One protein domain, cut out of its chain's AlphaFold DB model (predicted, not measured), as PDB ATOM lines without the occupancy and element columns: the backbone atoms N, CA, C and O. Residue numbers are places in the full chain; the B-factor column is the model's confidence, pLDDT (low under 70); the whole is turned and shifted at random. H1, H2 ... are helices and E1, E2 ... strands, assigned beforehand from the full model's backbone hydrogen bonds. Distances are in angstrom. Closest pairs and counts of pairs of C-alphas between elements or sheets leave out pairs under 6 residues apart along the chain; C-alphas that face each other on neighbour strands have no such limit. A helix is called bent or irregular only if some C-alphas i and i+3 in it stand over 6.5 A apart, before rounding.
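AT A GLANCE: This is residues 14 to 165 of the 285 residues of an uncharacterized protein of Bryobacterales bacterium (UniProt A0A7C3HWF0). One large, twisted sheet of seven strands makes a curved wall, while two runs of chain, residues 132 to 145 and residues 151 to 158, pass on its concave side between the E6 and E7 end and a small helix, H1, beyond E1. The first 21 residues, 14 to 34, form an unnamed stretch at that same E1 end. The printed part has 152 residues, under half of them in named elements, in the order E1 E2 E3 E4 E5 E6 H1 E7; the class is mostly strand. The sheet's order is E1 E2 E3 E4 E5 E6 E7, all antiparallel. The whole is compact, with a radius of gyration of the C-alphas of 16.0 A and spans of 45 by 42 by 26 A.

IN THESE COORDINATES: Find C-alpha 35 at (113.498, 73.829, 112.786), where E1, residues 35 to 42, begins; it runs 23.1 A. E2, residues 52 to 61, and E3, residues 73 to 82, each span 27.3 A. The longest strand, E4, residues 88 to 101, begins at C-alpha 88 (118.151, 68.050, 81.077) and spans 33.0 A. E5, residues 110 to 120, spans 27.9 A, and E6 is residues 126 to 131. H1, residues 146 to 150, is neither bent nor irregular, but only just: C-alphas 147 and 150 are 6.2 A apart. E7, residues 159 to 164, ends at C-alpha 164 (136.925, 74.373, 89.375).

HOW THE PARTS SIT: Start at the sheet, where E1 to E6 form a meander, each strand the antiparallel neighbour of the one before and each successive pair a hairpin. Look at N 39 and O 57, 2.8 A, for E1 and E2; N 78 and O 56, 2.8 A, for E2 and E3; and N 81 and O 90, 2.8 A, for E3 and E4. Next come N 97 and O 112, 2.8 A, for E4 and E5, and N 127 and O 115, 2.8 A, for E5 and E6. E7 is the antiparallel neighbour of E6, with N 164 and O 126 at 2.7 A. E4 bends by 67 degrees at residue 98, E5 by 61 degrees at residue 116 and E3 by 51 degrees at residue 76. From edge to edge the strands' lines turn by 85 degrees and the way across the sheet by 87 degrees. The edge strands E1 and E7 are apart. H1 only grazes the sheet; the closest C-alphas of E1 and H1 are those of Ala 41 and Arg 149, 7.4 A apart. In H1, 0 of 1 O i to N i+4 pairs is within hydrogen-bond range, beside 2 of 2 O i to N i+3 pairs.

THE WHOLE: The two C-alphas farthest apart are those of Asn 66 and Gln 85, 47.1 A. The printed part has no cut. The links E2 to E3 and E6 to H1 are long. Look for pLDDT under 70 at 19 residues, among them 20 to 26 and 64 to 68; the mean of the printed part is 85.6.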
ATOM      1  N   SER A  14      98.923  62.723 104.035       69.00
ATOM      2  CA  SER A  14      97.544  62.887 103.565       69.00
ATOM      3  C   SER A  14      97.195  64.333 103.209       69.00
ATOM      4  O   SER A  14      96.188  64.574 102.551       69.00
ATOM      5  N   THR A  15      98.043  65.288 103.606       63.78
ATOM      6  CA  THR A  15      97.836  66.722 103.371       63.78
ATOM      7  C   THR A  15      98.882  67.349 102.452       63.78
ATOM      8  O   THR A  15      98.836  68.551 102.211       63.78
ATOM      9  N   TYR A  16      99.836  66.573 101.930       68.25
ATOM     10  CA  TYR A  16     100.903  67.114 101.089       68.25
ATOM     11  C   TYR A  16     100.357  67.625  99.749       68.25
ATOM     12  O   TYR A  16      99.769  66.859  98.986       68.25
ATOM     13  N   GLY A  17     100.563  68.913  99.455       63.44
ATOM     14  CA  GLY A  17     100.113  69.538  98.204       63.44
ATOM     15  C   GLY A  17      98.600  69.466  97.961       63.44
ATOM     16  O   GLY A  17      98.160  69.596  96.823       63.44
ATOM     17  N   THR A  18      97.788  69.232  99.000       70.81
ATOM     18  CA  THR A  18      96.328  69.107  98.857       70.81
ATOM     19  C   THR A  18      95.628  70.450  98.670       70.81
ATOM     20  O   THR A  18      94.438  70.480  98.367       70.81
ATOM     21  N   VAL A  19      96.337  71.563  98.878       70.75
ATOM     22  CA  VAL A  19      95.819  72.914  98.660       70.75
ATOM     23  C   VAL A  19      96.486  73.506  97.422       70.75
ATOM     24  O   VAL A  19      97.673  73.824  97.435       70.75
ATOM     25  N   ALA A  20      95.702  73.646  96.352       64.38
ATOM     26  CA  ALA A  20      96.148  74.251  95.096       64.38
ATOM     27  C   ALA A  20      96.272  75.783  95.186       64.38
ATOM     28  O   ALA A  20      97.015  76.398  94.426       64.38
ATOM     29  N   GLU A  21      95.537  76.407  96.109       69.00
ATOM     30  CA  GLU A  21      95.619  77.841  96.381       69.00
ATOM     31  C   GLU A  21      96.806  78.166  97.294       69.00
ATOM     32  O   GLU A  21      97.213  77.355  98.129       69.00
ATOM     33  N   SER A  22      97.352  79.377  97.170       61.03
ATOM     34  CA  SER A  22      98.396  79.820  98.088       61.03
ATOM     35  C   SER A  22      97.851  80.071  99.482       61.03
ATOM     36  O   SER A  22      96.872  80.791  99.674       61.03
ATOM     37  N   LEU A  23      98.528  79.502 100.476       67.12
ATOM     38  CA  LEU A  23      98.215  79.734 101.877       67.12
ATOM     39  C   LEU A  23      98.900  81.009 102.333       67.12
ATOM     40  O   LEU A  23     100.033  81.245 101.936       67.12
ATOM     41  N   ALA A  24      98.266  81.797 103.204       69.31
ATOM     42  CA  ALA A  24      98.906  82.977 103.784       69.31
ATOM     43  C   ALA A  24     100.300  82.633 104.360       69.31
ATOM     44  O   ALA A  24     100.449  81.570 104.979       69.31
ATOM     45  N   PRO A  25     101.312  83.512 104.197       67.56
ATOM     46  CA  PRO A  25     102.627  83.279 104.774       67.56
ATOM     47  C   PRO A  25     102.519  82.997 106.269       67.56
ATOM     48  O   PRO A  25     101.705  83.602 106.972       67.56
ATOM     49  N   LEU A  26     103.385  82.121 106.772       69.75
ATOM     50  CA  LEU A  26     103.434  81.848 108.202       69.75
ATOM     51  C   LEU A  26     103.677  83.150 108.993       69.75
ATOM     52  O   LEU A  26     104.562  83.927 108.614       69.75
ATOM     53  N   PRO A  27     102.957  83.383 110.110       74.00
ATOM     54  CA  PRO A  27     103.163  84.562 110.943       74.00
ATOM     55  C   PRO A  27     104.626  84.722 111.373       74.00
ATOM     56  O   PRO A  27     105.334  83.734 111.614       74.00
ATOM     57  N   ALA A  28     105.078  85.969 111.523       66.31
ATOM     58  CA  ALA A  28     106.413  86.264 112.034       66.31
ATOM     59  C   ALA A  28     106.651  85.557 113.386       66.31
ATOM     60  O   ALA A  28     105.782  85.530 114.253       66.31
ATOM     61  N   GLY A  29     107.827  84.947 113.558       65.19
ATOM     62  CA  GLY A  29     108.169  84.197 114.774       65.19
ATOM     63  C   GLY A  29     107.657  82.749 114.829       65.19
ATOM     64  O   GLY A  29     107.957  82.049 115.800       65.19
ATOM     65  N   THR A  30     106.944  82.268 113.799       72.38
ATOM     66  CA  THR A  30     106.565  80.843 113.671       72.38
ATOM     67  C   THR A  30     107.793  79.953 113.478       72.38
ATOM     68  O   THR A  30     107.891  78.884 114.074       72.38
ATOM     69  N   ILE A  31     108.766  80.417 112.689       69.25
ATOM     70  CA  ILE A  31     110.020  79.697 112.443       69.25
ATOM     71  C   ILE A  31     110.867  79.721 113.720       69.25
ATOM     72  O   ILE A  31     111.254  80.793 114.190       69.25
ATOM     73  N   LYS A  32     111.161  78.540 114.273       74.19
ATOM     74  CA  LYS A  32     111.944  78.372 115.507       74.19
ATOM     75  C   LYS A  32     113.390  77.962 115.222       74.19
ATOM     76  O   LYS A  32     113.721  77.524 114.120       74.19
ATOM     77  N   ALA A  33     114.248  78.109 116.230       75.62
ATOM     78  CA  ALA A  33     115.597  77.555 116.204       75.62
ATOM     79  C   ALA A  33     115.550  76.029 116.033       75.62
ATOM     80  O   ALA A  33     114.649  75.364 116.542       75.62
ATOM     81  N   MET A  34     116.518  75.491 115.299       80.69
ATOM     82  CA  MET A  34     116.671  74.077 114.935       80.69
ATOM     83  C   MET A  34     115.511  73.468 114.135       80.69
ATOM     84  O   MET A  34     115.471  72.257 113.919       80.69
ATOM     85  N   MET A  35     114.584  74.293 113.641       83.31
ATOM     86  CA  MET A  35     113.498  73.829 112.786       83.31
ATOM     87  C   MET A  35     114.050  73.397 111.425       83.31
ATOM     88  O   MET A  35     114.817  74.132 110.795       83.31
ATOM     89  N   ARG A  36     113.647  72.205 110.968       86.44
ATOM     90  CA  ARG A  36     113.946  71.729 109.615       86.44
ATOM     91  C   ARG A  36     113.108  72.479 108.592       86.44
ATOM     92  O   ARG A  36     111.939  72.767 108.834       86.44
ATOM     93  N   ASN A  37     113.694  72.741 107.434       84.25
ATOM     94  CA  ASN A  37     113.005  73.382 106.327       84.25
ATOM     95  C   ASN A  37     113.493  72.850 104.980       84.25
ATOM     96  O   ASN A  37     114.618  72.363 104.844       84.25
ATOM     97  N   VAL A  38     112.619  72.978 103.986       88.25
ATOM     98  CA  VAL A  38     112.909  72.736 102.574       88.25
ATOM     99  C   VAL A  38     112.679  74.046 101.832       88.25
ATOM    100  O   VAL A  38     111.703  74.747 102.090       88.25
ATOM    101  N   ILE A  39     113.594  74.389 100.935       88.00
ATOM    102  CA  ILE A  39     113.486  75.523 100.023       88.00
ATOM    103  C   ILE A  39     113.423  74.955  98.614       88.00
ATOM    104  O   ILE A  39     114.289  74.173  98.223       88.00
ATOM    105  N   ILE A  40     112.413  75.375  97.862       88.81
ATOM    106  CA  ILE A  40     112.259  75.057  96.446       88.81
ATOM    107  C   ILE A  40     112.151  76.382  95.699       88.81
ATOM    108  O   ILE A  40     111.311  77.217  96.030       88.81
ATOM    109  N   ALA A  41     113.005  76.582  94.704       89.50
ATOM    110  CA  ALA A  41     112.983  77.749  93.833       89.50
ATOM    111  C   ALA A  41     113.235  77.331  92.384       89.50
ATOM    112  O   ALA A  41     113.895  76.327  92.128       89.50
ATOM    113  N   ASP A  42     112.722  78.105  91.433       91.94
ATOM    114  CA  ASP A  42     112.975  77.855  90.015       91.94
ATOM    115  C   ASP A  42     114.309  78.488  89.596       91.94
ATOM    116  O   ASP A  42     114.598  79.644  89.916       91.94
ATOM    117  N   VAL A  43     115.118  77.731  88.850       94.12
ATOM    118  CA  VAL A  43     116.260  78.292  88.119       94.12
ATOM    119  C   VAL A  43     115.703  78.911  86.845       94.12
ATOM    120  O   VAL A  43     115.152  78.198  86.009       94.12
ATOM    121  N   VAL A  44     115.815  80.232  86.718       92.75
ATOM    122  CA  VAL A  44     115.248  80.993  85.586       92.75
ATOM    123  C   VAL A  44     116.312  81.542  84.640       92.75
ATOM    124  O   VAL A  44     116.032  81.813  83.472       92.75
ATOM    125  N   SER A  45     117.540  81.704  85.127       93.38
ATOM    126  CA  SER A  45     118.676  82.125  84.317       93.38
ATOM    127  C   SER A  45     120.002  81.664  84.912       93.38
ATOM    128  O   SER A  45     120.114  81.430  86.117       93.38
ATOM    129  N   ILE A  46     121.006  81.534  84.044       94.75
ATOM    130  CA  ILE A  46     122.408  81.273  84.389       94.75
ATOM    131  C   ILE A  46     123.254  82.192  83.511       94.75
ATOM    132  O   ILE A  46     123.093  82.167  82.292       94.75
ATOM    133  N   ASN A  47     124.138  82.996  84.111       92.38
ATOM    134  CA  ASN A  47     124.967  83.979  83.396       92.38
ATOM    135  C   ASN A  47     124.147  84.832  82.410       92.38
ATOM    136  O   ASN A  47     124.468  84.914  81.227       92.38
ATOM    137  N   ASP A  48     123.024  85.371  82.893       90.69
ATOM    138  CA  ASP A  48     122.057  86.188  82.141       90.69
ATOM    139  C   ASP A  48     121.360  85.497  80.955       90.69
ATOM    140  O   ASP A  48     120.522  86.101  80.283       90.69
ATOM    141  N   LYS A  49     121.607  84.202  80.736       91.88
ATOM    142  CA  LYS A  49     120.911  83.404  79.726       91.88
ATOM    143  C   LYS A  49     119.679  82.729  80.317       91.88
ATOM    144  O   LYS A  49     119.770  82.195  81.426       91.88
ATOM    145  N   PRO A  50     118.549  82.679  79.588       93.69
ATOM    146  CA  PRO A  50     117.384  81.918  80.011       93.69
ATOM    147  C   PRO A  50     117.736  80.455  80.294       93.69
ATOM    148  O   PRO A  50     118.371  79.773  79.486       93.69
ATOM    149  N   ALA A  51     117.290  79.967  81.443       95.12
ATOM    150  CA  ALA A  51     117.429  78.579  81.850       95.12
ATOM    151  C   ALA A  51     116.132  78.102  82.500       95.12
ATOM    152  O   ALA A  51     115.248  78.892  82.832       95.12
ATOM    153  N   ARG A  52     116.015  76.789  82.660       94.75
ATOM    154  CA  ARG A  52     114.990  76.167  83.496       94.75
ATOM    155  C   ARG A  52     115.662  75.275  84.520       94.75
ATOM    156  O   ARG A  52     116.839  74.944  84.398       94.75
ATOM    157  N   GLY A  53     114.900  74.869  85.519       94.81
ATOM    158  CA  GLY A  53     115.366  73.916  86.507       94.81
ATOM    159  C   GLY A  53     114.852  74.246  87.889       94.81
ATOM    160  O   GLY A  53     113.890  75.000  88.056       94.81
ATOM    161  N   THR A  54     115.477  73.658  88.896       94.50
ATOM    162  CA  THR A  54     115.014  73.781  90.274       94.50
ATOM    163  C   THR A  54     116.196  73.809  91.228       94.50
ATOM    164  O   THR A  54     117.041  72.920  91.237       94.50
ATOM    165  N   HIS A  55     116.236  74.839  92.064       93.81
ATOM    166  CA  HIS A  55     117.006  74.822  93.290       93.81
ATOM    167  C   HIS A  55     116.181  74.116  94.359       93.81
ATOM    168  O   HIS A  55     115.089  74.570  94.701       93.81
ATOM    169  N   VAL A  56     116.718  73.036  94.907       93.69
ATOM    170  CA  VAL A  56     116.176  72.392  96.100       93.69
ATOM    171  C   VAL A  56     117.235  72.464  97.176       93.69
ATOM    172  O   VAL A  56     118.379  72.081  96.947       93.69
ATOM    173  N   SER A  57     116.872  72.920  98.366       93.25
ATOM    174  CA  SER A  57     117.730  72.747  99.528       93.25
ATOM    175  C   SER A  57     116.944  72.298 100.741       93.25
ATOM    176  O   SER A  57     115.805  72.701 100.951       93.25
ATOM    177  N   GLN A  58     117.562  71.443 101.541       92.75
ATOM    178  CA  GLN A  58     116.986  70.924 102.769       92.75
ATOM    179  C   GLN A  58     117.992  71.100 103.891       92.75
ATOM    180  O   GLN A  58     119.181  70.818 103.727       92.75
ATOM    181  N   GLY A  59     117.510  71.550 105.042       91.06
ATOM    182  CA  GLY A  59     118.397  71.877 106.138       91.06
ATOM    183  C   GLY A  59     117.698  72.167 107.447       91.06
ATOM    184  O   GLY A  59     116.549  71.777 107.668       91.06
ATOM    185  N   ILE A  60     118.445  72.844 108.312       89.06
ATOM    186  CA  ILE A  60     117.990  73.366 109.595       89.06
ATOM    187  C   ILE A  60     118.241  74.871 109.668       89.06
ATOM    188  O   ILE A  60     119.308  75.363 109.290       89.06
ATOM    189  N   GLY A  61     117.277  75.604 110.217       84.88
ATOM    190  CA  GLY A  61     117.486  76.968 110.685       84.88
ATOM    191  C   GLY A  61     118.140  76.951 112.061       84.88
ATOM    192  O   GLY A  61     117.501  76.564 113.025       84.88
ATOM    193  N   ILE A  62     119.387  77.396 112.178       83.00
ATOM    194  CA  ILE A  62     120.140  77.419 113.441       83.00
ATOM    195  C   ILE A  62     119.577  78.511 114.359       83.00
ATOM    196  O   ILE A  62     119.155  78.210 115.470       83.00
ATOM    197  N   ARG A  63     119.456  79.751 113.853       74.88
ATOM    198  CA  ARG A  63     118.708  80.876 114.467       74.88
ATOM    199  C   ARG A  63     118.864  80.986 116.000       74.88
ATOM    200  O   ARG A  63     117.874  81.142 116.714       74.88
ATOM    201  N   THR A  64     120.095  80.889 116.499       66.75
ATOM    202  CA  THR A  64     120.420  81.012 117.928       66.75
ATOM    203  C   THR A  64     120.627  82.471 118.331       66.75
ATOM    204  O   THR A  64     121.010  83.297 117.508       66.75
ATOM    205  N   THR A  65     120.409  82.788 119.607       64.12
ATOM    206  CA  THR A  65     120.634  84.128 120.182       64.12
ATOM    207  C   THR A  65     122.087  84.384 120.598       64.12
ATOM    208  O   THR A  65     122.438  85.522 120.883       64.12
ATOM    209  N   ASN A  66     122.938  83.350 120.624       59.31
ATOM    210  CA  ASN A  66     124.365  83.479 120.936       59.31
ATOM    211  C   ASN A  66     125.165  83.819 119.669       59.31
ATOM    212  O   ASN A  66     125.026  83.147 118.646       59.31
ATOM    213  N   HIS A  67     125.999  84.857 119.754       57.66
ATOM    214  CA  HIS A  67     126.675  85.491 118.614       57.66
ATOM    215  C   HIS A  67     127.985  84.816 118.170       57.66
ATOM    216  O   HIS A  67     128.545  85.214 117.150       57.66
ATOM    217  N   ASP A  68     128.454  83.782 118.874       69.88
ATOM    218  CA  ASP A  68     129.737  83.121 118.572       69.88
ATOM    219  C   ASP A  68     129.715  82.308 117.268       69.88
ATOM    220  O   ASP A  68     130.752  81.865 116.774       69.88
ATOM    221  N   PHE A  69     128.532  82.126 116.678       75.12
ATOM    222  CA  PHE A  69     128.358  81.443 115.409       75.12
ATOM    223  C   PHE A  69     127.592  82.339 114.423       75.12
ATOM    224  O   PHE A  69     126.372  82.465 114.520       75.12
ATOM    225  N   PRO A  70     128.266  82.960 113.433       79.12
ATOM    226  CA  PRO A  70     127.657  83.974 112.565       79.12
ATOM    227  C   PRO A  70     126.701  83.397 111.503       79.12
ATOM    228  O   PRO A  70     126.263  84.118 110.598       79.12
ATOM    229  N   ARG A  71     126.405  82.091 111.565       86.44
ATOM    230  CA  ARG A  71     125.592  81.379 110.573       86.44
ATOM    231  C   ARG A  71     124.216  81.072 111.138       86.44
ATOM    232  O   ARG A  71     124.081  80.660 112.286       86.44
ATOM    233  N   ASN A  72     123.185  81.240 110.318       85.31
ATOM    234  CA  ASN A  72     121.796  81.094 110.758       85.31
ATOM    235  C   ASN A  72     121.085  79.865 110.180       85.31
ATOM    236  O   ASN A  72     119.950  79.595 110.574       85.31
ATOM    237  N   ASN A  73     121.734  79.104 109.301       87.62
ATOM    238  CA  ASN A  73     121.201  77.888 108.696       87.62
ATOM    239  C   ASN A  73     122.311  77.029 108.075       87.62
ATOM    240  O   ASN A  73     123.345  77.542 107.654       87.62
ATOM    241  N   LEU A  74     122.060  75.720 108.026       92.00
ATOM    242  CA  LEU A  74     122.880  74.701 107.364       92.00
ATOM    243  C   LEU A  74     121.981  73.913 106.418       92.00
ATOM    244  O   LEU A  74     121.001  73.330 106.883       92.00
ATOM    245  N   HIS A  75     122.286  73.898 105.121       94.75
ATOM    246  CA  HIS A  75     121.522  73.130 104.137       94.75
ATOM    247  C   HIS A  75     122.426  72.281 103.245       94.75
ATOM    248  O   HIS A  75     123.535  72.682 102.905       94.75
ATOM    249  N   TYR A  76     121.887  71.159 102.777       96.94
ATOM    250  CA  TYR A  76     122.317  70.501 101.548       96.94
ATOM    251  C   TYR A  76     121.514  71.089 100.396       96.94
ATOM    252  O   TYR A  76     120.314  71.323 100.557       96.94
ATOM    253  N   PHE A  77     122.143  71.328  99.251       96.19
ATOM    254  CA  PHE A  77     121.445  71.861  98.090       96.19
ATOM    255  C   PHE A  77     121.756  71.094  96.812       96.19
ATOM    256  O   PHE A  77     122.827  70.506  96.641       96.19
ATOM    257  N   VAL A  78     120.792  71.172  95.904       97.38
ATOM    258  CA  VAL A  78     120.860  70.725  94.523       97.38
ATOM    259  C   VAL A  78     120.414  71.883  93.642       97.38
ATOM    260  O   VAL A  78     119.392  72.516  93.905       97.38
ATOM    261  N   LEU A  79     121.184  72.159  92.598       97.06
ATOM    262  CA  LEU A  79     120.754  72.970  91.466       97.06
ATOM    263  C   LEU A  79     120.543  72.026  90.295       97.06
ATOM    264  O   LEU A  79     121.518  71.591  89.693       97.06
ATOM    265  N   ASP A  80     119.294  71.690  90.001       97.00
ATOM    266  CA  ASP A  80     118.930  70.978  88.782       97.00
ATOM    267  C   ASP A  80     118.801  71.979  87.632       97.00
ATOM    268  O   ASP A  80     118.125  72.997  87.786       97.00
ATOM    269  N   ILE A  81     119.473  71.724  86.508       96.69
ATOM    270  CA  ILE A  81     119.610  72.669  85.396       96.69
ATOM    271  C   ILE A  81     119.128  72.026  84.097       96.69
ATOM    272  O   ILE A  81     119.577  70.956  83.671       96.69
ATOM    273  N   GLN A  82     118.251  72.756  83.422       95.50
ATOM    274  CA  GLN A  82     117.632  72.399  82.158       95.50
ATOM    275  C   GLN A  82     117.758  73.556  81.166       95.50
ATOM    276  O   GLN A  82     117.761  74.733  81.534       95.50
ATOM    277  N   ALA A  83     117.809  73.216  79.881       91.56
ATOM    278  CA  ALA A  83     117.656  74.185  78.806       91.56
ATOM    279  C   ALA A  83     116.230  74.785  78.824       91.56
ATOM    280  O   ALA A  83     115.320  74.171  79.394       91.56
ATOM    281  N   PRO A  84     115.962  75.934  78.169       90.69
ATOM    282  CA  PRO A  84     114.634  76.566  78.183       90.69
ATOM    283  C   PRO A  84     113.500  75.652  77.693       90.69
ATOM    284  O   PRO A  84     112.348  75.780  78.103       90.69
ATOM    285  N   GLN A  85     113.830  74.677  76.855       89.62
ATOM    286  CA  GLN A  85     112.901  73.708  76.279       89.62
ATOM    287  C   GLN A  85     112.602  72.533  77.232       89.62
ATOM    288  O   GLN A  85     111.766  71.693  76.922       89.62
ATOM    289  N   GLY A  86     113.249  72.473  78.404       89.00
ATOM    290  CA  GLY A  86     113.104  71.399  79.397       89.00
ATOM    291  C   GLY A  86     114.109  70.252  79.243       89.00
ATOM    292  O   GLY A  86     114.069  69.286  79.998       89.00
ATOM    293  N   THR A  87     115.032  70.339  78.283       90.31
ATOM    294  CA  THR A  87     116.091  69.337  78.108       90.31
ATOM    295  C   THR A  87     117.043  69.355  79.301       90.31
ATOM    296  O   THR A  87     117.666  70.380  79.572       90.31
ATOM    297  N   GLN A  88     117.195  68.215  79.980       92.19
ATOM    298  CA  GLN A  88     118.151  68.050  81.077       92.19
ATOM    299  C   GLN A  88     119.587  68.369  80.638       92.19
ATOM    300  O   GLN A  88     120.079  67.756  79.690       92.19
ATOM    301  N   VAL A  89     120.260  69.274  81.357       93.94
ATOM    302  CA  VAL A  89     121.675  69.626  81.130       93.94
ATOM    303  C   VAL A  89     122.573  68.974  82.177       93.94
ATOM    304  O   VAL A  89     123.609  68.398  81.845       93.94
ATOM    305  N   GLY A  90     122.167  69.028  83.443       94.06
ATOM    306  CA  GLY A  90     122.953  68.524  84.563       94.06
ATOM    307  C   GLY A  90     122.546  69.191  85.865       94.06
ATOM    308  O   GLY A  90     121.575  69.938  85.898       94.06
ATOM    309  N   GLY A  91     123.301  68.961  86.929       95.56
ATOM    310  CA  GLY A  91     123.106  69.696  88.171       95.56
ATOM    311  C   GLY A  91     124.379  69.886  88.974       95.56
ATOM    312  O   GLY A  91     125.392  69.252  88.684       95.56
ATOM    313  N   LEU A  92     124.315  70.769  89.969       97.25
ATOM    314  CA  LEU A  92     125.373  71.008  90.955       97.25
ATOM    315  C   LEU A  92     124.891  70.593  92.345       97.25
ATOM    316  O   LEU A  92     123.741  70.848  92.706       97.25
ATOM    317  N   PHE A  93     125.782  69.993  93.129       97.56
ATOM    318  CA  PHE A  93     125.480  69.450  94.453       97.56
ATOM    319  C   PHE A  93     126.421  70.039  95.499       97.56
ATOM    320  O   PHE A  93     127.631  70.145  95.271       97.56
ATOM    321  N   GLY A  94     125.879  70.392  96.663       97.75
ATOM    322  CA  GLY A  94     126.675  71.077  97.670       97.75
ATOM    323  C   GLY A  94     126.042  71.200  99.047       97.75
ATOM    324  O   GLY A  94     124.961  70.672  99.317       97.75
ATOM    325  N   THR A  95     126.728  71.935  99.923       97.12
ATOM    326  CA  THR A  95     126.125  72.478 101.147       97.12
ATOM    327  C   THR A  95     126.301  73.979 101.227       97.12
ATOM    328  O   THR A  95     127.173  74.562 100.578       97.12
ATOM    329  N   LEU A  96     125.481  74.590 102.072       94.38
ATOM    330  CA  LEU A  96     125.641  75.972 102.467       94.38
ATOM    331  C   LEU A  96     125.533  76.143 103.981       94.38
ATOM    332  O   LEU A  96     124.728  75.481 104.641       94.38
ATOM    333  N   LEU A  97     126.289  77.108 104.495       92.19
ATOM    334  CA  LEU A  97     126.042  77.788 105.761       92.19
ATOM    335  C   LEU A  97     125.638  79.229 105.450       92.19
ATOM    336  O   LEU A  97     126.464  80.006 104.973       92.19
ATOM    337  N   GLY A  98     124.379  79.593 105.685       89.69
ATOM    338  CA  GLY A  98     123.888  80.932 105.355       89.69
ATOM    339  C   GLY A  98     124.202  81.972 106.432       89.69
ATOM    340  O   GLY A  98     124.629  81.637 107.540       89.69
ATOM    341  N   SER A  99     123.992  83.249 106.089       87.25
ATOM    342  CA  SER A  99     124.445  84.426 106.853       87.25
ATOM    343  C   SER A  99     125.970  84.519 106.993       87.25
ATOM    344  O   SER A  99     126.705  83.586 106.675       87.25
ATOM    345  N   GLY A 100     126.451  85.677 107.446       89.06
ATOM    346  CA  GLY A 100     127.869  85.980 107.622       89.06
ATOM    347  C   GLY A 100     128.626  86.115 106.300       89.06
ATOM    348  O   GLY A 100     128.071  85.948 105.214       89.06
ATOM    349  N   ASN A 101     129.924  86.392 106.408       92.19
ATOM    350  CA  ASN A 101     130.786  86.616 105.249       92.19
ATOM    351  C   ASN A 101     130.955  85.344 104.407       92.19
ATOM    352  O   ASN A 101     130.978  84.229 104.950       92.19
ATOM    353  N   ALA A 102     131.111  85.529 103.096       94.81
ATOM    354  CA  ALA A 102     131.554  84.483 102.184       94.81
ATOM    355  C   ALA A 102     132.916  83.889 102.594       94.81
ATOM    356  O   ALA A 102     133.654  84.459 103.406       94.81
ATOM    357  N   ALA A 103     133.236  82.714 102.049       93.75
ATOM    358  CA  ALA A 103     134.531  82.079 102.271       93.75
ATOM    359  C   ALA A 103     135.659  82.922 101.645       93.75
ATOM    360  O   ALA A 103     135.426  83.592 100.633       93.75
ATOM    361  N   PRO A 104     136.893  82.876 102.176       94.56
ATOM    362  CA  PRO A 104     138.043  83.462 101.496       94.56
ATOM    363  C   PRO A 104     138.162  82.962 100.044       94.56
ATOM    364  O   PRO A 104     138.170  81.760  99.784       94.56
ATOM    365  N   GLY A 105     138.242  83.895  99.092       93.81
ATOM    366  CA  GLY A 105     138.340  83.589  97.660       93.81
ATOM    367  C   GLY A 105     137.028  83.173  96.981       93.81
ATOM    368  O   GLY A 105     137.054  82.866  95.792       93.81
ATOM    369  N   ALA A 106     135.897  83.138  97.691       95.81
ATOM    370  CA  ALA A 106     134.580  83.004  97.073       95.81
ATOM    371  C   ALA A 106     134.120  84.353  96.480       95.81
ATOM    372  O   ALA A 106     134.683  85.398  96.828       95.81
ATOM    373  N   PRO A 107     133.092  84.362  95.612       95.81
ATOM    374  CA  PRO A 107     132.472  85.606  95.172       95.81
ATOM    375  C   PRO A 107     132.022  86.464  96.365       95.81
ATOM    376  O   PRO A 107     131.679  85.941  97.429       95.81
ATOM    377  N   ALA A 108     132.025  87.785  96.190       94.62
ATOM    378  CA  ALA A 108     131.619  88.715  97.238       94.62
ATOM    379  C   ALA A 108     130.114  88.591  97.523       94.62
ATOM    380  O   ALA A 108     129.291  88.906  96.671       94.62
ATOM    381  N   GLY A 109     129.760  88.169  98.736       93.88
ATOM    382  CA  GLY A 109     128.375  87.951  99.135       93.88
ATOM    383  C   GLY A 109     128.262  87.353 100.534       93.88
ATOM    384  O   GLY A 109     129.171  87.473 101.360       93.88
ATOM    385  N   ALA A 110     127.133  86.699 100.799       92.38
ATOM    386  CA  ALA A 110     126.814  86.106 102.089       92.38
ATOM    387  C   ALA A 110     126.837  84.570 102.064       92.38
ATOM    388  O   ALA A 110     126.391  83.925 101.110       92.38
ATOM    389  N   GLY A 111     127.264  83.995 103.187       92.75
ATOM    390  CA  GLY A 111     127.247  82.556 103.436       92.75
ATOM    391  C   GLY A 111     128.410  81.787 102.812       92.75
ATOM    392  O   GLY A 111     129.020  82.205 101.833       92.75
ATOM    393  N   LEU A 112     128.711  80.630 103.393       94.69
ATOM    394  CA  LEU A 112     129.668  79.670 102.849       94.69
ATOM    395  C   LEU A 112     128.902  78.709 101.959       94.69
ATOM    396  O   LEU A 112     128.104  77.938 102.478       94.69
ATOM    397  N   TRP A 113     129.138  78.738 100.653       96.31
ATOM    398  CA  TRP A 113     128.597  77.738  99.739       96.31
ATOM    399  C   TRP A 113     129.740  76.896  99.210       96.31
ATOM    400  O   TRP A 113     130.712  77.441  98.692       96.31
ATOM    401  N   ALA A 114     129.604  75.582  99.312       97.50
ATOM    402  CA  ALA A 114     130.568  74.639  98.775       97.50
ATOM    403  C   ALA A 114     129.870  73.707  97.785       97.50
ATOM    404  O   ALA A 114     128.837  73.120  98.105       97.50
ATOM    405  N   VAL A 115     130.448  73.583  96.592       98.06
ATOM    406  CA  VAL A 115     130.032  72.652  95.540       98.06
ATOM    407  C   VAL A 115     131.037  71.511  95.524       98.06
ATOM    408  O   VAL A 115     132.232  71.744  95.356       98.06
ATOM    409  N   TYR A 116     130.570  70.278  95.684       96.06
ATOM    410  CA  TYR A 116     131.455  69.103  95.734       96.06
ATOM    411  C   TYR A 116     131.424  68.277  94.456       96.06
ATOM    412  O   TYR A 116     132.256  67.395  94.271       96.06
ATOM    413  N   GLY A 117     130.421  68.507  93.614       95.88
ATOM    414  CA  GLY A 117     130.182  67.681  92.449       95.88
ATOM    415  C   GLY A 117     129.088  68.235  91.556       95.88
ATOM    416  O   GLY A 117     128.292  69.093  91.952       95.88
ATOM    417  N   GLY A 118     129.011  67.652  90.366       94.75
ATOM    418  CA  GLY A 118     127.925  67.859  89.427       94.75
ATOM    419  C   GLY A 118     127.580  66.593  88.647       94.75
ATOM    420  O   GLY A 118     128.255  65.567  88.748       94.75
ATOM    421  N   SER A 119     126.500  66.671  87.878       92.88
ATOM    422  CA  SER A 119     126.010  65.617  86.981       92.88
ATOM    423  C   SER A 119     125.803  66.162  85.567       92.88
ATOM    424  O   SER A 119     125.833  67.376  85.350       92.88
ATOM    425  N   GLY A 120     125.587  65.271  84.593       89.38
ATOM    426  CA  GLY A 120     125.401  65.656  83.191       89.38
ATOM    427  C   GLY A 120     126.632  66.381  82.649       89.38
ATOM    428  O   GLY A 120     127.746  65.877  82.771       89.38
ATOM    429  N   ALA A 121     126.440  67.586  82.111       89.56
ATOM    430  CA  ALA A 121     127.533  68.438  81.639       89.56
ATOM    431  C   ALA A 121     128.578  68.761  82.734       89.56
ATOM    432  O   ALA A 121     129.732  69.040  82.425       89.56
ATOM    433  N   TYR A 122     128.201  68.699  84.015       92.38
ATOM    434  CA  TYR A 122     128.993  69.227  85.132       92.38
ATOM    435  C   TYR A 122     129.733  68.157  85.944       92.38
ATOM    436  O   TYR A 122     130.146  68.404  87.078       92.38
ATOM    437  N   VAL A 123     129.901  66.947  85.408       90.25
ATOM    438  CA  VAL A 123     130.658  65.892  86.099       90.25
ATOM    439  C   VAL A 123     132.108  66.335  86.331       90.25
ATOM    440  O   VAL A 123     132.810  66.732  85.403       90.25
ATOM    441  N   GLY A 124     132.568  66.230  87.581       90.38
ATOM    442  CA  GLY A 124     133.912  66.644  88.006       90.38
ATOM    443  C   GLY A 124     134.022  68.103  88.456       90.38
ATOM    444  O   GLY A 124     135.074  68.490  88.959       90.38
ATOM    445  N   VAL A 125     132.949  68.889  88.332       93.88
ATOM    446  CA  VAL A 125     132.900  70.267  88.828       93.88
ATOM    447  C   VAL A 125     132.832  70.294  90.354       93.88
ATOM    448  O   VAL A 125     132.008  69.614  90.957       93.88
ATOM    449  N   PHE A 126     133.654  71.137  90.971       96.31
ATOM    450  CA  PHE A 126     133.615  71.476  92.396       96.31
ATOM    451  C   PHE A 126     133.933  72.963  92.572       96.31
ATOM    452  O   PHE A 126     134.338  73.624  91.622       96.31
ATOM    453  N   GLY A 127     133.768  73.526  93.762       96.88
ATOM    454  CA  GLY A 127     134.129  74.921  93.999       96.88
ATOM    455  C   GLY A 127     133.394  75.543  95.168       96.88
ATOM    456  O   GLY A 127     132.955  74.858  96.092       96.88
ATOM    457  N   GLN A 128     133.262  76.861  95.112       97.19
ATOM    458  CA  GLN A 128     132.639  77.642  96.168       97.19
ATOM    459  C   GLN A 128     131.778  78.758  95.602       97.19
ATOM    460  O   GLN A 128     131.916  79.152  94.446       97.19
ATOM    461  N   GLY A 129     130.878  79.273  96.422       96.81
ATOM    462  CA  GLY A 129     129.988  80.345  96.017       96.81
ATOM    463  C   GLY A 129     129.574  81.232  97.168       96.81
ATOM    464  O   GLY A 129     130.016  81.080  98.310       96.81
ATOM    465  N   SER A 130     128.685  82.150  96.837       95.94
ATOM    466  CA  SER A 130     128.049  83.027  97.799       95.94
ATOM    467  C   SER A 130     126.652  83.401  97.324       95.94
ATOM    468  O   SER A 130     126.295  83.257  96.152       95.94
ATOM    469  N   ASN A 131     125.856  83.899  98.257       93.75
ATOM    470  CA  ASN A 131     124.609  84.559  97.944       93.75
ATOM    471  C   ASN A 131     124.867  86.053  97.741       93.75
ATOM    472  O   ASN A 131     125.275  86.742  98.676       93.75
ATOM    473  N   VAL A 132     124.630  86.539  96.530       92.50
ATOM    474  CA  VAL A 132     124.949  87.913  96.113       92.50
ATOM    475  C   VAL A 132     123.704  88.794  95.993       92.50
ATOM    476  O   VAL A 132     123.759  89.896  95.450       92.50
ATOM    477  N   GLY A 133     122.553  88.310  96.468       84.31
ATOM    478  CA  GLY A 133     121.280  89.019  96.401       84.31
ATOM    479  C   GLY A 133     120.453  88.918  97.683       84.31
ATOM    480  O   GLY A 133     120.826  88.284  98.670       84.31
ATOM    481  N   GLY A 134     119.285  89.560  97.661       77.31
ATOM    482  CA  GLY A 134     118.291  89.406  98.720       77.31
ATOM    483  C   GLY A 134     117.762  87.971  98.785       77.31
ATOM    484  O   GLY A 134     117.633  87.293  97.772       77.31
ATOM    485  N   SER A 135     117.438  87.497  99.986       71.06
ATOM    486  CA  SER A 135     116.902  86.144 100.214       71.06
ATOM    487  C   SER A 135     115.540  86.210 100.877       71.06
ATOM    488  O   SER A 135     115.349  85.782 102.014       71.06
ATOM    489  N   ASN A 136     114.593  86.811 100.167       74.25
ATOM    490  CA  ASN A 136     113.231  86.937 100.651       74.25
ATOM    491  C   ASN A 136     112.456  85.675 100.278       74.25
ATOM    492  O   ASN A 136     112.043  85.489  99.134       74.25
ATOM    493  N   PHE A 137     112.282  84.796 101.258       75.81
ATOM    494  CA  PHE A 137     111.518  83.567 101.086       75.81
ATOM    495  C   PHE A 137     110.038  83.801 101.382       75.81
ATOM    496  O   PHE A 137     109.672  84.499 102.333       75.81
ATOM    497  N   TYR A 138     109.182  83.182 100.576       79.00
ATOM    498  CA  TYR A 138     107.786  82.964 100.928       79.00
ATOM    499  C   TYR A 138     107.713  81.708 101.800       79.00
ATOM    500  O   TYR A 138     107.973  80.608 101.318       79.00
ATOM    501  N   ASN A 139     107.457  81.872 103.099       77.69
ATOM    502  CA  ASN A 139     107.423  80.746 104.033       77.69
ATOM    503  C   ASN A 139     105.988  80.242 104.173       77.69
ATOM    504  O   ASN A 139     105.146  80.937 104.740       77.69
ATOM    505  N   THR A 140     105.746  79.027 103.697       74.12
ATOM    506  CA  THR A 140     104.456  78.335 103.773       74.12
ATOM    507  C   THR A 140     104.637  76.930 104.357       74.12
ATOM    508  O   THR A 140     105.730  76.559 104.793       74.12
ATOM    509  N   THR A 141     103.558  76.154 104.414       75.00
ATOM    510  CA  THR A 141     103.553  74.766 104.890       75.00
ATOM    511  C   THR A 141     103.523  73.785 103.721       75.00
ATOM    512  O   THR A 141     103.123  74.137 102.617       75.00
ATOM    513  N   PHE A 142     103.863  72.523 103.984       73.50
ATOM    514  CA  PHE A 142     103.801  71.428 103.006       73.50
ATOM    515  C   PHE A 142     102.388  71.131 102.463       73.50
ATOM    516  O   PHE A 142     102.247  70.306 101.563       73.50
ATOM    517  N   LYS A 143     101.344  71.783 102.999       75.06
ATOM    518  CA  LYS A 143      99.973  71.685 102.486       75.06
ATOM    519  C   LYS A 143      99.775  72.397 101.151       75.06
ATOM    520  O   LYS A 143      98.907  72.002 100.380       75.06
ATOM    521  N   GLU A 144     100.554  73.447 100.907       74.81
ATOM    522  CA  GLU A 144     100.498  74.212  99.666       74.81
ATOM    523  C   GLU A 144     101.189  73.443  98.535       74.81
ATOM    524  O   GLU A 144     102.272  72.880  98.724       74.81
ATOM    525  N   ASP A 145     100.572  73.427  97.354       76.25
ATOM    526  CA  ASP A 145     101.210  72.894  96.155       76.25
ATOM    527  C   ASP A 145     102.501  73.670  95.857       76.25
ATOM    528  O   ASP A 145     102.533  74.896  95.738       76.25
ATOM    529  N   THR A 146     103.595  72.933  95.670       75.94
ATOM    530  CA  THR A 146     104.878  73.499  95.256       75.94
ATOM    531  C   THR A 146     104.777  74.363  93.995       75.94
ATOM    532  O   THR A 146     105.596  75.269  93.831       75.94
ATOM    533  N   ALA A 147     103.822  74.112  93.090       79.88
ATOM    534  CA  ALA A 147     103.609  74.891  91.870       79.88
ATOM    535  C   ALA A 147     103.253  76.363  92.145       79.88
ATOM    536  O   ALA A 147     103.646  77.236  91.363       79.88
ATOM    537  N   SER A 148     102.611  76.653  93.281       77.50
ATOM    538  CA  SER A 148     102.176  77.997  93.686       77.50
ATOM    539  C   SER A 148     103.328  78.990  93.866       77.50
ATOM    540  O   SER A 148     103.141  80.199  93.718       77.50
ATOM    541  N   ARG A 149     104.566  78.501  94.035       77.06
ATOM    542  CA  ARG A 149     105.789  79.330  94.059       77.06
ATOM    543  C   ARG A 149     105.963  80.228  92.826       77.06
ATOM    544  O   ARG A 149     106.667  81.231  92.891       77.06
ATOM    545  N   ARG A 150     105.377  79.847  91.681       77.38
ATOM    546  CA  ARG A 150     105.499  80.579  90.406       77.38
ATOM    547  C   ARG A 150     104.628  81.825  90.348       77.38
ATOM    548  O   ARG A 150     104.927  82.738  89.586       77.38
ATOM    549  N   THR A 151     103.562  81.849  91.134       75.81
ATOM    550  CA  THR A 151     102.617  82.963  91.230       75.81
ATOM    551  C   THR A 151     102.810  83.754  92.522       75.81
ATOM    552  O   THR A 151     102.506  84.944  92.549       75.81
ATOM    553  N   HIS A 152     103.404  83.141  93.551       70.44
ATOM    554  CA  HIS A 152     103.620  83.744  94.864       70.44
ATOM    555  C   HIS A 152     105.084  83.586  95.284       70.44
ATOM    556  O   HIS A 152     105.507  82.567  95.830       70.44
ATOM    557  N   SER A 153     105.882  84.619  95.008       70.44
ATOM    558  CA  SER A 153     107.283  84.699  95.427       70.44
ATOM    559  C   SER A 153     107.552  86.039  96.109       70.44
ATOM    560  O   SER A 153     107.034  87.069  95.686       70.44
ATOM    561  N   ASN A 154     108.380  86.036  97.158       72.81
ATOM    562  CA  ASN A 154     108.765  87.256  97.881       72.81
ATOM    563  C   ASN A 154     110.100  87.848  97.398       72.81
ATOM    564  O   ASN A 154     110.594  88.817  97.976       72.81
ATOM    565  N   GLY A 155     110.700  87.286  96.349       75.12
ATOM    566  CA  GLY A 155     111.960  87.766  95.799       75.12
ATOM    567  C   GLY A 155     112.697  86.716  94.978       75.12
ATOM    568  O   GLY A 155     112.182  85.635  94.699       75.12
ATOM    569  N   ARG A 156     113.928  87.059  94.591       82.12
ATOM    570  CA  ARG A 156     114.820  86.202  93.806       82.12
ATOM    571  C   ARG A 156     116.089  85.914  94.590       82.12
ATOM    572  O   ARG A 156     116.760  86.846  95.017       82.12
ATOM    573  N   LEU A 157     116.431  84.637  94.707       87.06
ATOM    574  CA  LEU A 157     117.753  84.207  95.145       87.06
ATOM    575  C   LEU A 157     118.752  84.453  94.005       87.06
ATOM    576  O   LEU A 157     118.508  84.011  92.882       87.06
ATOM    577  N   LYS A 158     119.871  85.126  94.289       92.50
ATOM    578  CA  LYS A 158     120.980  85.278  93.339       92.50
ATOM    579  C   LYS A 158     122.235  84.643  93.924       92.50
ATOM    580  O   LYS A 158     122.674  85.027  95.005       92.50
ATOM    581  N   LEU A 159     122.777  83.661  93.214       94.38
ATOM    582  CA  LEU A 159     123.955  82.905  93.622       94.38
ATOM    583  C   LEU A 159     125.057  83.118  92.599       94.38
ATOM    584  O   LEU A 159     124.807  82.947  91.408       94.38
ATOM    585  N   ASP A 160     126.260  83.396  93.087       96.31
ATOM    586  CA  ASP A 160     127.461  83.408  92.261       96.31
ATOM    587  C   ASP A 160     128.379  82.273  92.715       96.31
ATOM    588  O   ASP A 160     128.580  82.058  93.916       96.31
ATOM    589  N   PHE A 161     128.956  81.557  91.750       96.44
ATOM    590  CA  PHE A 161     129.866  80.442  91.989       96.44
ATOM    591  C   PHE A 161     131.184  80.639  91.244       96.44
ATOM    592  O   PHE A 161     131.198  80.953  90.056       96.44
ATOM    593  N   TYR A 162     132.291  80.362  91.929       95.44
ATOM    594  CA  TYR A 162     133.579  80.089  91.308       95.44
ATOM    595  C   TYR A 162     133.795  78.582  91.296       95.44
ATOM    596  O   TYR A 162     133.941  77.939  92.340       95.44
ATOM    597  N   LEU A 163     133.771  78.024  90.090       94.75
ATOM    598  CA  LEU A 163     133.831  76.592  89.843       94.75
ATOM    599  C   LEU A 163     135.207  76.199  89.297       94.75
ATOM    600  O   LEU A 163     135.859  76.942  88.571       94.75
ATOM    601  N   SER A 164     135.651  75.014  89.685       92.19
ATOM    602  CA  SER A 164     136.925  74.373  89.375       92.19
ATOM    603  C   SER A 164     136.680  72.912  88.995       92.19
ATOM    604  O   SER A 164     135.557  72.414  89.082       92.19
ATOM    605  N   GLY A 165     137.717  72.224  88.504       85.94
ATOM    606  CA  GLY A 165     137.575  70.853  87.989       85.94
ATOM    607  C   GLY A 165     136.780  70.765  86.681       85.94
ATOM    608  O   GLY A 165     136.464  69.673  86.213       85.94
TER     609      GLY A 165